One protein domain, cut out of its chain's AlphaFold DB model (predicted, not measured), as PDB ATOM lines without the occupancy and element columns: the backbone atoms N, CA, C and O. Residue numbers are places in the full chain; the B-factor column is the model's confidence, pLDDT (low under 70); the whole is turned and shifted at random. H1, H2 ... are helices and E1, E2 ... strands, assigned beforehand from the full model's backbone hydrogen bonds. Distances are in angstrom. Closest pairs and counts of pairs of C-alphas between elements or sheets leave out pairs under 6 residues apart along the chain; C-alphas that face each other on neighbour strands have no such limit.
ATOM      1  N   GLN A 521     -25.121 -22.271   6.248       83.19
ATOM      2  CA  GLN A 521     -24.232 -22.724   5.169       83.19
ATOM      3  C   GLN A 521     -23.728 -21.557   4.300       83.19
ATOM      4  O   GLN A 521     -22.544 -21.505   3.948       83.19
ATOM      5  N   ALA A 522     -24.585 -20.575   4.004       78.94
ATOM      6  CA  ALA A 522     -24.202 -19.353   3.300       78.94
ATOM      7  C   ALA A 522     -23.207 -18.505   4.116       78.94
ATOM      8  O   ALA A 522     -22.200 -18.042   3.572       78.94
ATOM      9  N   ALA A 523     -23.426 -18.356   5.427       73.81
ATOM     10  CA  ALA A 523     -22.514 -17.640   6.319       73.81
ATOM     11  C   ALA A 523     -21.139 -18.331   6.432       73.81
ATOM     12  O   ALA A 523     -20.106 -17.661   6.353       73.81
ATOM     13  N   GLN A 524     -21.106 -19.664   6.546       79.94
ATOM     14  CA  GLN A 524     -19.863 -20.445   6.546       79.94
ATOM     15  C   GLN A 524     -19.114 -20.329   5.205       79.94
ATOM     16  O   GLN A 524     -17.889 -20.197   5.187       79.94
ATOM     17  N   THR A 525     -19.837 -20.319   4.081       86.44
ATOM     18  CA  THR A 525     -19.261 -20.140   2.737       86.44
ATOM     19  C   THR A 525     -18.648 -18.747   2.569       86.44
ATOM     20  O   THR A 525     -17.511 -18.622   2.109       86.44
ATOM     21  N   LEU A 526     -19.345 -17.699   3.020       84.12
ATOM     22  CA  LEU A 526     -18.833 -16.327   3.009       84.12
ATOM     23  C   LEU A 526     -17.588 -16.173   3.898       84.12
ATOM     24  O   LEU A 526     -16.613 -15.546   3.482       84.12
ATOM     25  N   ALA A 527     -17.587 -16.772   5.093       80.44
ATOM     26  CA  ALA A 527     -16.438 -16.748   5.997       80.44
ATOM     27  C   ALA A 527     -15.191 -17.386   5.358       80.44
ATOM     28  O   ALA A 527     -14.118 -16.780   5.389       80.44
ATOM     29  N   ARG A 528     -15.340 -18.548   4.701       86.62
ATOM     30  CA  ARG A 528     -14.259 -19.211   3.947       86.62
ATOM     31  C   ARG A 528     -13.697 -18.299   2.851       86.62
ATOM     32  O   ARG A 528     -12.503 -18.013   2.863       86.62
ATOM     33  N   ALA A 529     -14.558 -17.729   2.005       88.81
ATOM     34  CA  ALA A 529     -14.136 -16.807   0.946       88.81
ATOM     35  C   ALA A 529     -13.398 -15.558   1.481       88.81
ATOM     36  O   ALA A 529     -12.478 -15.046   0.837       88.81
ATOM     37  N   MET A 530     -13.759 -15.063   2.672       86.69
ATOM     38  CA  MET A 530     -13.045 -13.960   3.326       86.69
ATOM     39  C   MET A 530     -11.676 -14.371   3.891       86.69
ATOM     40  O   MET A 530     -10.741 -13.569   3.811       86.69
ATOM     41  N   VAL A 531     -11.534 -15.590   4.428       90.75
ATOM     42  CA  VAL A 531     -10.238 -16.151   4.858       90.75
ATOM     43  C   VAL A 531      -9.310 -16.325   3.652       90.75
ATOM     44  O   VAL A 531      -8.190 -15.812   3.674       90.75
ATOM     45  N   ASP A 532      -9.793 -16.941   2.571       90.69
ATOM     46  CA  ASP A 532      -9.015 -17.167   1.344       90.69
ATOM     47  C   ASP A 532      -8.540 -15.838   0.729       90.69
ATOM     48  O   ASP A 532      -7.375 -15.684   0.347       90.69
ATOM     49  N   LYS A 533      -9.409 -14.815   0.718       90.38
ATOM     50  CA  LYS A 533      -9.050 -13.455   0.288       90.38
ATOM     51  C   LYS A 533      -7.971 -12.824   1.174       90.38
ATOM     52  O   LYS A 533      -7.044 -12.209   0.642       90.38
ATOM     53  N   ALA A 534      -8.065 -12.976   2.497       86.88
ATOM     54  CA  ALA A 534      -7.072 -12.453   3.436       86.88
ATOM     55  C   ALA A 534      -5.703 -13.141   3.265       86.88
ATOM     56  O   ALA A 534      -4.680 -12.456   3.234       86.88
ATOM     57  N   LEU A 535      -5.681 -14.464   3.068       89.62
ATOM     58  CA  LEU A 535      -4.468 -15.237   2.772       89.62
ATOM     59  C   LEU A 535      -3.846 -14.831   1.424       89.62
ATOM     60  O   LEU A 535      -2.638 -14.605   1.343       89.62
ATOM     61  N   ALA A 536      -4.655 -14.628   0.379       89.25
ATOM     62  CA  ALA A 536      -4.178 -14.119  -0.910       89.25
ATOM     63  C   ALA A 536      -3.607 -12.688  -0.808       89.25
ATOM     64  O   ALA A 536      -2.597 -12.365  -1.441       89.25
ATOM     65  N   SER A 537      -4.216 -11.819   0.006       85.38
ATOM     66  CA  SER A 537      -3.681 -10.486   0.318       85.38
ATOM     67  C   SER A 537      -2.379 -10.538   1.115       85.38
ATOM     68  O   SER A 537      -1.496  -9.721   0.859       85.38
ATOM     69  N   LEU A 538      -2.233 -11.493   2.039       85.88
ATOM     70  CA  LEU A 538      -0.995 -11.719   2.784       85.88
ATOM     71  C   LEU A 538       0.133 -12.168   1.840       85.88
ATOM     72  O   LEU A 538       1.188 -11.537   1.807       85.88
ATOM     73  N   LYS A 539      -0.140 -13.172   0.991       86.81
ATOM     74  CA  LYS A 539       0.785 -13.714  -0.020       86.81
ATOM     75  C   LYS A 539       1.337 -12.638  -0.962       86.81
ATOM     76  O   LYS A 539       2.530 -12.627  -1.241       86.81
ATOM     77  N   ARG A 540       0.493 -11.705  -1.422       84.69
ATOM     78  CA  ARG A 540       0.913 -10.589  -2.296       84.69
ATOM     79  C   ARG A 540       1.785  -9.539  -1.608       84.69
ATOM     80  O   ARG A 540       2.497  -8.820  -2.297       84.69
ATOM     81  N   LYS A 541       1.687  -9.385  -0.284       79.06
ATOM     82  CA  LYS A 541       2.336  -8.287   0.455       79.06
ATOM     83  C   LYS A 541       3.657  -8.677   1.130       79.06
ATOM     84  O   LYS A 541       4.161  -7.857   1.888       79.06
ATOM     85  N   ALA A 542       4.179  -9.880   0.855       59.41
ATOM     86  CA  ALA A 542       5.501 -10.367   1.275       59.41
ATOM     87  C   ALA A 542       5.854  -9.975   2.722       59.41
ATOM     88  O   ALA A 542       6.757  -9.179   2.978       59.41
ATOM     89  N   LYS A 543       5.053 -10.471   3.668       69.75
ATOM     90  CA  LYS A 543       5.172 -10.135   5.086       69.75
ATOM     91  C   LYS A 543       5.697 -11.305   5.895       69.75
ATOM     92  O   LYS A 543       5.114 -12.380   5.810       69.75
ATOM     93  N   ALA A 544       6.666 -11.008   6.761       80.50
ATOM     94  CA  ALA A 544       7.270 -11.955   7.685       80.50
ATOM     95  C   ALA A 544       6.225 -12.793   8.434       80.50
ATOM     96  O   ALA A 544       5.412 -12.272   9.215       80.50
ATOM     97  N   ILE A 545       6.288 -14.100   8.202       90.81
ATOM     98  CA  ILE A 545       5.622 -15.117   9.011       90.81
ATOM     99  C   ILE A 545       6.650 -15.654  10.014       90.81
ATOM    100  O   ILE A 545       7.844 -15.721   9.736       90.81
ATOM    101  N   ARG A 546       6.210 -16.009  11.222       92.88
ATOM    102  CA  ARG A 546       7.071 -16.604  12.255       92.88
ATOM    103  C   ARG A 546       6.297 -17.619  13.077       92.88
ATOM    104  O   ARG A 546       5.077 -17.518  13.164       92.88
ATOM    105  N   ARG A 547       6.988 -18.551  13.732       93.25
ATOM    106  CA  ARG A 547       6.363 -19.371  14.779       93.25
ATOM    107  C   ARG A 547       6.273 -18.596  16.097       93.25
ATOM    108  O   ARG A 547       7.134 -17.761  16.393       93.25
ATOM    109  N   ASP A 548       5.218 -18.840  16.864       91.19
ATOM    110  CA  ASP A 548       5.084 -18.388  18.247       91.19
ATOM    111  C   ASP A 548       5.647 -19.421  19.244       91.19
ATOM    112  O   ASP A 548       6.205 -20.448  18.856       91.19
ATOM    113  N   ALA A 549       5.515 -19.142  20.544       86.06
ATOM    114  CA  ALA A 549       5.994 -20.027  21.608       86.06
ATOM    115  C   ALA A 549       5.245 -21.375  21.688       86.06
ATOM    116  O   ALA A 549       5.747 -22.303  22.314       86.06
ATOM    117  N   ASN A 550       4.079 -21.495  21.046       88.75
ATOM    118  CA  ASN A 550       3.287 -22.725  20.965       88.75
ATOM    119  C   ASN A 550       3.557 -23.496  19.657       88.75
ATOM    120  O   ASN A 550       2.905 -24.499  19.380       88.75
ATOM    121  N   GLY A 551       4.493 -23.018  18.828       89.94
ATOM    122  CA  GLY A 551       4.840 -23.613  17.541       89.94
ATOM    123  C   GLY A 551       3.886 -23.270  16.392       89.94
ATOM    124  O   GLY A 551       4.137 -23.738  15.276       89.94
ATOM    125  N   LEU A 552       2.854 -22.449  16.628       93.56
ATOM    126  CA  LEU A 552       1.889 -22.005  15.618       93.56
ATOM    127  C   LEU A 552       2.477 -20.888  14.755       93.56
ATOM    128  O   LEU A 552       3.202 -20.020  15.242       93.56
ATOM    129  N   PHE A 553       2.139 -20.873  13.469       92.06
ATOM    130  CA  PHE A 553       2.521 -19.809  12.550       92.06
ATOM    131  C   PHE A 553       1.656 -18.564  12.765       92.06
ATOM    132  O   PHE A 553       0.427 -18.623  12.782       92.06
ATOM    133  N   VAL A 554       2.310 -17.412  12.894       92.44
ATOM    134  CA  VAL A 554       1.695 -16.100  13.092       92.44
ATOM    135  C   VAL A 554       2.282 -15.124  12.077       92.44
ATOM    136  O   VAL A 554       3.501 -14.981  11.965       92.44
ATOM    137  N   ALA A 555       1.410 -14.422  11.356       90.62
ATOM    138  CA  ALA A 555       1.787 -13.424  10.358       90.62
ATOM    139  C   ALA A 555       1.573 -11.985  10.854       90.62
ATOM    140  O   ALA A 555       0.643 -11.711  11.620       90.62
ATOM    141  N   ASP A 556       2.365 -11.028  10.354       89.75
ATOM    142  CA  ASP A 556       2.091  -9.602  10.577       89.75
ATOM    143  C   ASP A 556       0.877  -9.100   9.765       89.75
ATOM    144  O   ASP A 556       0.970  -8.518   8.678       89.75
ATOM    145  N   ILE A 557      -0.306  -9.231  10.354       91.56
ATOM    146  CA  ILE A 557      -1.566  -8.765   9.773       91.56
ATOM    147  C   ILE A 557      -1.770  -7.232   9.829       91.56
ATOM    148  O   ILE A 557      -2.804  -6.735   9.372       91.56
ATOM    149  N   ALA A 558      -0.809  -6.434  10.323       85.69
ATOM    150  CA  ALA A 558      -0.973  -4.981  10.483       85.69
ATOM    151  C   ALA A 558      -1.118  -4.198   9.159       85.69
ATOM    152  O   ALA A 558      -1.583  -3.057   9.172       85.69
ATOM    153  N   GLY A 559      -0.763  -4.811   8.021       81.62
ATOM    154  CA  GLY A 559      -0.895  -4.245   6.667       81.62
ATOM    155  C   GLY A 559      -2.105  -4.751   5.867       81.62
ATOM    156  O   GLY A 559      -2.264  -4.383   4.696       81.62
ATOM    157  N   LEU A 560      -2.942  -5.606   6.466       85.44
ATOM    158  CA  LEU A 560      -4.207  -6.043   5.876       85.44
ATOM    159  C   LEU A 560      -5.330  -5.027   6.168       85.44
ATOM    160  O   LEU A 560      -5.309  -4.394   7.236       85.44
ATOM    161  N   PRO A 561      -6.328  -4.888   5.271       88.00
ATOM    162  CA  PRO A 561      -7.584  -4.193   5.557       88.00
ATOM    163  C   PRO A 561      -8.211  -4.665   6.875       88.00
ATOM    164  O   PRO A 561      -8.048  -5.817   7.273       88.00
ATOM    165  N   ILE A 562      -8.945  -3.787   7.564       83.50
ATOM    166  CA  ILE A 562      -9.489  -4.070   8.909       83.50
ATOM    167  C   ILE A 562     -10.408  -5.307   8.910       83.50
ATOM    168  O   ILE A 562     -10.378  -6.093   9.856       83.50
ATOM    169  N   THR A 563     -11.179  -5.508   7.840       86.12
ATOM    170  CA  THR A 563     -12.056  -6.670   7.639       86.12
ATOM    171  C   THR A 563     -11.266  -7.973   7.498       86.12
ATOM    172  O   THR A 563     -11.472  -8.891   8.288       86.12
ATOM    173  N   GLU A 564     -10.310  -8.027   6.565       88.50
ATOM    174  CA  GLU A 564      -9.417  -9.180   6.341       88.50
ATOM    175  C   GLU A 564      -8.603  -9.517   7.601       88.50
ATOM    176  O   GLU A 564      -8.506 -10.677   7.993       88.50
ATOM    177  N   ARG A 565      -8.097  -8.495   8.302       90.38
ATOM    178  CA  ARG A 565      -7.367  -8.635   9.570       90.38
ATOM    179  C   ARG A 565      -8.213  -9.277  10.665       90.38
ATOM    180  O   ARG A 565      -7.712 -10.131  11.389       90.38
ATOM    181  N   LYS A 566      -9.472  -8.851  10.814       88.19
ATOM    182  CA  LYS A 566     -10.374  -9.374  11.847       88.19
ATOM    183  C   LYS A 566     -10.719 -10.839  11.579       88.19
ATOM    184  O   LYS A 566     -10.625 -11.640  12.499       88.19
ATOM    185  N   VAL A 567     -11.048 -11.179  10.330       89.38
ATOM    186  CA  VAL A 567     -11.348 -12.561   9.923       89.38
ATOM    187  C   VAL A 567     -10.131 -13.465  10.133       89.38
ATOM    188  O   VAL A 567     -10.238 -14.473  10.826       89.38
ATOM    189  N   LEU A 568      -8.951 -13.075   9.638       88.38
ATOM    190  CA  LEU A 568      -7.744 -13.894   9.780       88.38
ATOM    191  C   LEU A 568      -7.302 -14.045  11.248       88.38
ATOM    192  O   LEU A 568      -6.832 -15.108  11.631       88.38
ATOM    193  N   ALA A 569      -7.513 -13.032  12.097       89.81
ATOM    194  CA  ALA A 569      -7.272 -13.143  13.539       89.81
ATOM    195  C   ALA A 569      -8.249 -14.099  14.249       89.81
ATOM    196  O   ALA A 569      -7.848 -14.780  15.188       89.81
ATOM    197  N   GLN A 570      -9.513 -14.165  13.815       91.25
ATOM    198  CA  GLN A 570     -10.512 -15.086  14.377       91.25
ATOM    199  C   GLN A 570     -10.264 -16.545  13.968       91.25
ATOM    200  O   GLN A 570     -10.549 -17.443  14.754       91.25
ATOM    201  N   HIS A 571      -9.692 -16.771  12.783       92.44
ATOM    202  CA  HIS A 571      -9.363 -18.100  12.253       92.44
ATOM    203  C   HIS A 571      -7.866 -18.446  12.349       92.44
ATOM    204  O   HIS A 571      -7.419 -19.400  11.725       92.44
ATOM    205  N   MET A 572      -7.065 -17.715  13.135       90.94
ATOM    206  CA  MET A 572      -5.610 -17.935  13.193       90.94
ATOM    207  C   MET A 572      -5.238 -19.338  13.707       90.94
ATOM    208  O   MET A 572      -4.211 -19.873  13.313       90.94
ATOM    209  N   ALA A 573      -6.074 -19.943  14.558       89.06
ATOM    210  CA  ALA A 573      -5.896 -21.305  15.072       89.06
ATOM    211  C   ALA A 573      -6.579 -22.395  14.213       89.06
ATOM    212  O   ALA A 573      -6.566 -23.563  14.592       89.06
ATOM    213  N   ASP A 574      -7.198 -22.035  13.083       91.56
ATOM    214  CA  ASP A 574      -7.810 -22.994  12.158       91.56
ATOM    215  C   ASP A 574      -6.704 -23.815  11.458       91.56
ATOM    216  O   ASP A 574      -5.778 -23.210  10.902       91.56
ATOM    217  N   PRO A 575      -6.774 -25.163  11.441       92.69
ATOM    218  CA  PRO A 575      -5.766 -26.004  10.798       92.69
ATOM    219  C   PRO A 575      -5.461 -25.612   9.347       92.69
ATOM    220  O   PRO A 575      -4.296 -25.607   8.958       92.69
ATOM    221  N   ARG A 576      -6.470 -25.199   8.564       90.75
ATOM    222  CA  ARG A 576      -6.283 -24.805   7.154       90.75
ATOM    223  C   ARG A 576      -5.548 -23.473   7.013       90.75
ATOM    224  O   ARG A 576      -4.807 -23.264   6.056       90.75
ATOM    225  N   VAL A 577      -5.739 -22.560   7.969       92.38
ATOM    226  CA  VAL A 577      -5.000 -21.288   8.023       92.38
ATOM    227  C   VAL A 577      -3.558 -21.540   8.451       92.38
ATOM    228  O   VAL A 577      -2.645 -20.965   7.864       92.38
ATOM    229  N   GLN A 578      -3.337 -22.430   9.420       96.19
ATOM    230  CA  GLN A 578      -1.996 -22.829   9.854       96.19
ATOM    231  C   GLN A 578      -1.203 -23.525   8.742       96.19
ATOM    232  O   GLN A 578      -0.046 -23.176   8.524       96.19
ATOM    233  N   GLU A 579      -1.832 -24.429   7.991       94.12
ATOM    234  CA  GLU A 579      -1.257 -25.064   6.800       94.12
ATOM    235  C   GLU A 579      -0.866 -24.017   5.744       94.12
ATOM    236  O   GLU A 579       0.294 -23.945   5.346       94.12
ATOM    237  N   ALA A 580      -1.781 -23.111   5.375       92.69
ATOM    238  CA  ALA A 580      -1.495 -22.050   4.406       92.69
ATOM    239  C   ALA A 580      -0.388 -21.076   4.862       92.69
ATOM    240  O   ALA A 580       0.372 -20.569   4.032       92.69
ATOM    241  N   LEU A 581      -0.273 -20.797   6.165       93.56
ATOM    242  CA  LEU A 581       0.805 -19.975   6.723       93.56
ATOM    243  C   LEU A 581       2.149 -20.716   6.756       93.56
ATOM    244  O   LEU A 581       3.176 -20.096   6.474       93.56
ATOM    245  N   ALA A 582       2.152 -22.022   7.041       93.69
ATOM    246  CA  ALA A 582       3.339 -22.869   6.947       93.69
ATOM    247  C   ALA A 582       3.889 -22.890   5.511       93.69
ATOM    248  O   ALA A 582       5.086 -22.698   5.294       93.69
ATOM    249  N   ASP A 583       2.992 -23.031   4.537       92.19
ATOM    250  CA  ASP A 583       3.289 -23.064   3.105       92.19
ATOM    251  C   ASP A 583       3.894 -21.742   2.600       92.19
ATOM    252  O   ASP A 583       4.820 -21.720   1.785       92.19
ATOM    253  N   LEU A 584       3.398 -20.609   3.109       91.75
ATOM    254  CA  LEU A 584       3.951 -19.285   2.819       91.75
ATOM    255  C   LEU A 584       5.318 -19.070   3.485       91.75
ATOM    256  O   LEU A 584       6.220 -18.543   2.836       91.75
ATOM    257  N   PHE A 585       5.497 -19.519   4.729       91.69
ATOM    258  CA  PHE A 585       6.772 -19.436   5.447       91.69
ATOM    259  C   PHE A 585       7.867 -20.299   4.797       91.69
ATOM    260  O   PHE A 585       9.004 -19.853   4.651       91.69
ATOM    261  N   ALA A 586       7.527 -21.503   4.329       88.56
ATOM    262  CA  ALA A 586       8.453 -22.362   3.590       88.56
ATOM    263  C   ALA A 586       8.937 -21.700   2.284       88.56
ATOM    264  O   ALA A 586      10.126 -21.747   1.967       88.56
ATOM    265  N   ARG A 587       8.040 -21.013   1.558       87.12
ATOM    266  CA  ARG A 587       8.393 -20.221   0.364       87.12
ATOM    267  C   ARG A 587       9.251 -18.999   0.707       87.12
ATOM    268  O   ARG A 587      10.155 -18.674  -0.054       87.12
ATOM    269  N   GLU A 588       8.990 -18.335   1.834       85.88
ATOM    270  CA  GLU A 588       9.795 -17.204   2.320       85.88
ATOM    271  C   GLU A 588      11.248 -17.640   2.594       85.88
ATOM    272  O   GLU A 588      12.180 -17.001   2.103       85.88
ATOM    273  N   ILE A 589      11.445 -18.790   3.254       84.38
ATOM    274  CA  ILE A 589      12.773 -19.396   3.469       84.38
ATOM    275  C   ILE A 589      13.433 -19.807   2.146       84.38
ATOM    276  O   ILE A 589      14.611 -19.519   1.942       84.38
ATOM    277  N   ALA A 590      12.704 -20.458   1.232       81.06
ATOM    278  CA  ALA A 590      13.259 -20.881  -0.055       81.06
ATOM    279  C   ALA A 590      13.760 -19.685  -0.888       81.06
ATOM    280  O   ALA A 590      14.879 -19.711  -1.400       81.06
ATOM    281  N   ASN A 591      12.975 -18.606  -0.956       79.81
ATOM    282  CA  ASN A 591      13.354 -17.381  -1.662       79.81
ATOM    283  C   ASN A 591      14.560 -16.681  -1.011       79.81
ATOM    284  O   ASN A 591      15.440 -16.194  -1.720       79.81
ATOM    285  N   ALA A 592      14.631 -16.655   0.326       78.69
ATOM    286  CA  ALA A 592      15.781 -16.103   1.042       78.69
ATOM    287  C   ALA A 592      17.071 -16.897   0.756       78.69
ATOM    288  O   ALA A 592      18.120 -16.295   0.527       78.69
ATOM    289  N   SER A 593      16.989 -18.230   0.697       73.81
ATOM    290  CA  SER A 593      18.120 -19.099   0.340       73.81
ATOM    291  C   SER A 593      18.601 -18.893  -1.100       73.81
ATOM    292  O   SER A 593      19.810 -18.867  -1.330       73.81
ATOM    293  N   ILE A 594      17.688 -18.693  -2.060       71.31
ATOM    294  CA  ILE A 594      18.040 -18.375  -3.457       71.31
ATOM    295  C   ILE A 594      18.784 -17.034  -3.524       71.31
ATOM    296  O   ILE A 594      19.882 -16.974  -4.070       71.31
ATOM    297  N   SER A 595      18.249 -15.987  -2.886       67.44
ATOM    298  CA  SER A 595      18.886 -14.663  -2.868       67.44
ATOM    299  C   SER A 595      20.264 -14.674  -2.187       67.44
ATOM    300  O   SER A 595      21.184 -13.990  -2.637       67.44
ATOM    301  N   LEU A 596      20.451 -15.491  -1.143       66.62
ATOM    302  CA  LEU A 596      21.757 -15.671  -0.506       66.62
ATOM    303  C   LEU A 596      22.760 -16.382  -1.436       66.62
ATOM    304  O   LEU A 596      23.927 -15.997  -1.465       66.62
ATOM    305  N   GLY A 597      22.304 -17.368  -2.218       59.75
ATOM    306  CA  GLY A 597      23.103 -18.056  -3.240       59.75
ATOM    307  C   GLY A 597      23.512 -17.154  -4.411       59.75
ATOM    308  O   GLY A 597      24.648 -17.209  -4.887       59.75
ATOM    309  N   GLU A 598      22.619 -16.270  -4.853       62.41
ATOM    310  CA  GLU A 598      22.929 -15.247  -5.861       62.41
ATOM    311  C   GLU A 598      23.970 -14.244  -5.338       62.41
ATOM    312  O   GLU A 598      24.913 -13.900  -6.053       62.41
ATOM    313  N   LEU A 599      23.868 -13.835  -4.067       55.00
ATOM    314  CA  LEU A 599      24.840 -12.946  -3.419       55.00
ATOM    315  C   LEU A 599      26.223 -13.593  -3.241       55.00
ATOM    316  O   LEU A 599      27.229 -12.923  -3.477       55.00
ATOM    317  N   THR A 600      26.317 -14.882  -2.886       54.78
ATOM    318  CA  THR A 600      27.615 -15.585  -2.869       54.78
ATOM    319  C   THR A 600      28.191 -15.772  -4.269       54.78
ATOM    320  O   THR A 600      29.402 -15.642  -4.442       54.78
TER     321      THR A 600
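Overview. This is residues 521 to 600 of the 756 residues of the protein "MobA_MobL domain-containing protein" of Sphingomonas sp. (UniProt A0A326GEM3). Two long helices, H1 and H3, run the same way, nearly parallel but shifted along each other, and only the later part of H1 lies beside the early part of H3. On one side of this overlap sit the short helix H2, which crosses H1, and a small two-stranded hairpin, E1 and E2, close to the early part of H3; residues 521 to 526 of H1 and 589 to 600 of H3 stick out at opposite ends and make the length. The printed part has 80 residues, with three named helices and two named strands in the order H1, E1, E2, H2, H3, and the sheet, E1 - E2, is antiparallel. The class is mostly helix. The whole is only just compact, close to loose, with a radius of gyration of the C-alphas of 14.0 A and spans of 52 by 26 by 20 A.

Arrangement. E1, residues 545 to 547, and E2, residues 553 to 555, form a hairpin, antiparallel at 146 degrees. N 546 and O 554 are 3.0 A apart, and N 554 and O 546 are 2.8 A apart, both within hydrogen-bond range. H3, residues 575 to 600, comes near both strands: the closest C-alphas are those of Ile 545 and Phe 585, 5.7 A apart, for E1, and those of Phe 553 and Gln 578, 6.1 A apart, for E2. H1, residues 521 to 540, only just touches H3, with 3 pairs of C-alphas within 8 A, the closest being those of Lys 539 and Leu 584 at 7.0 A. H1 touches H3 with its residues 531 to 539 alone, and H3 touches H1 with its residues 577 to 584 alone; the two helices run the same way at a shallow tilt of 11 degrees. H2, residues 562 to 570, touches H1 at its residues 527 to 535 alone, with the C-alphas of Ala 534 and Glu 564 closest at 5.0 A. Their lines are only just about perpendicular, at 73 degrees. H2 and H3 are only just apart, at 8.1 A, and E1 and H2 are apart. In H1, H2 and H3 every O i to N i+4 pair is within hydrogen-bond range.

Along the chain. E1 measures 7.2 A from first to last C-alpha and E2 6.8 A. H3 is the longest helix, 26 residues and 37.5 A, ending with C-alpha 600 at (27.615, -15.585, -2.869). H1 measures 28.9 A and begins with C-alpha 521 at (-24.232, -22.724, 5.169). H2 measures 12.3 A and begins with C-alpha 562 at (-9.489, -4.070, 8.909).

Size, cuts and confidence. The C-alphas of Gln 521 and Thr 600 are the two farthest apart, at 52.9 A. Without residues 521 to 526 and 589 to 600, which stand free, the body of 62 residues spans 26 by 21 by 17 A. The printed part has no cut. The links H1 to E1, E1 to E2 and H2 to H3 are tight, and E2 to H2 is short. The mean pLDDT of the printed part is 85.0; residues 542 to 543 and 595 to 600 are under 70.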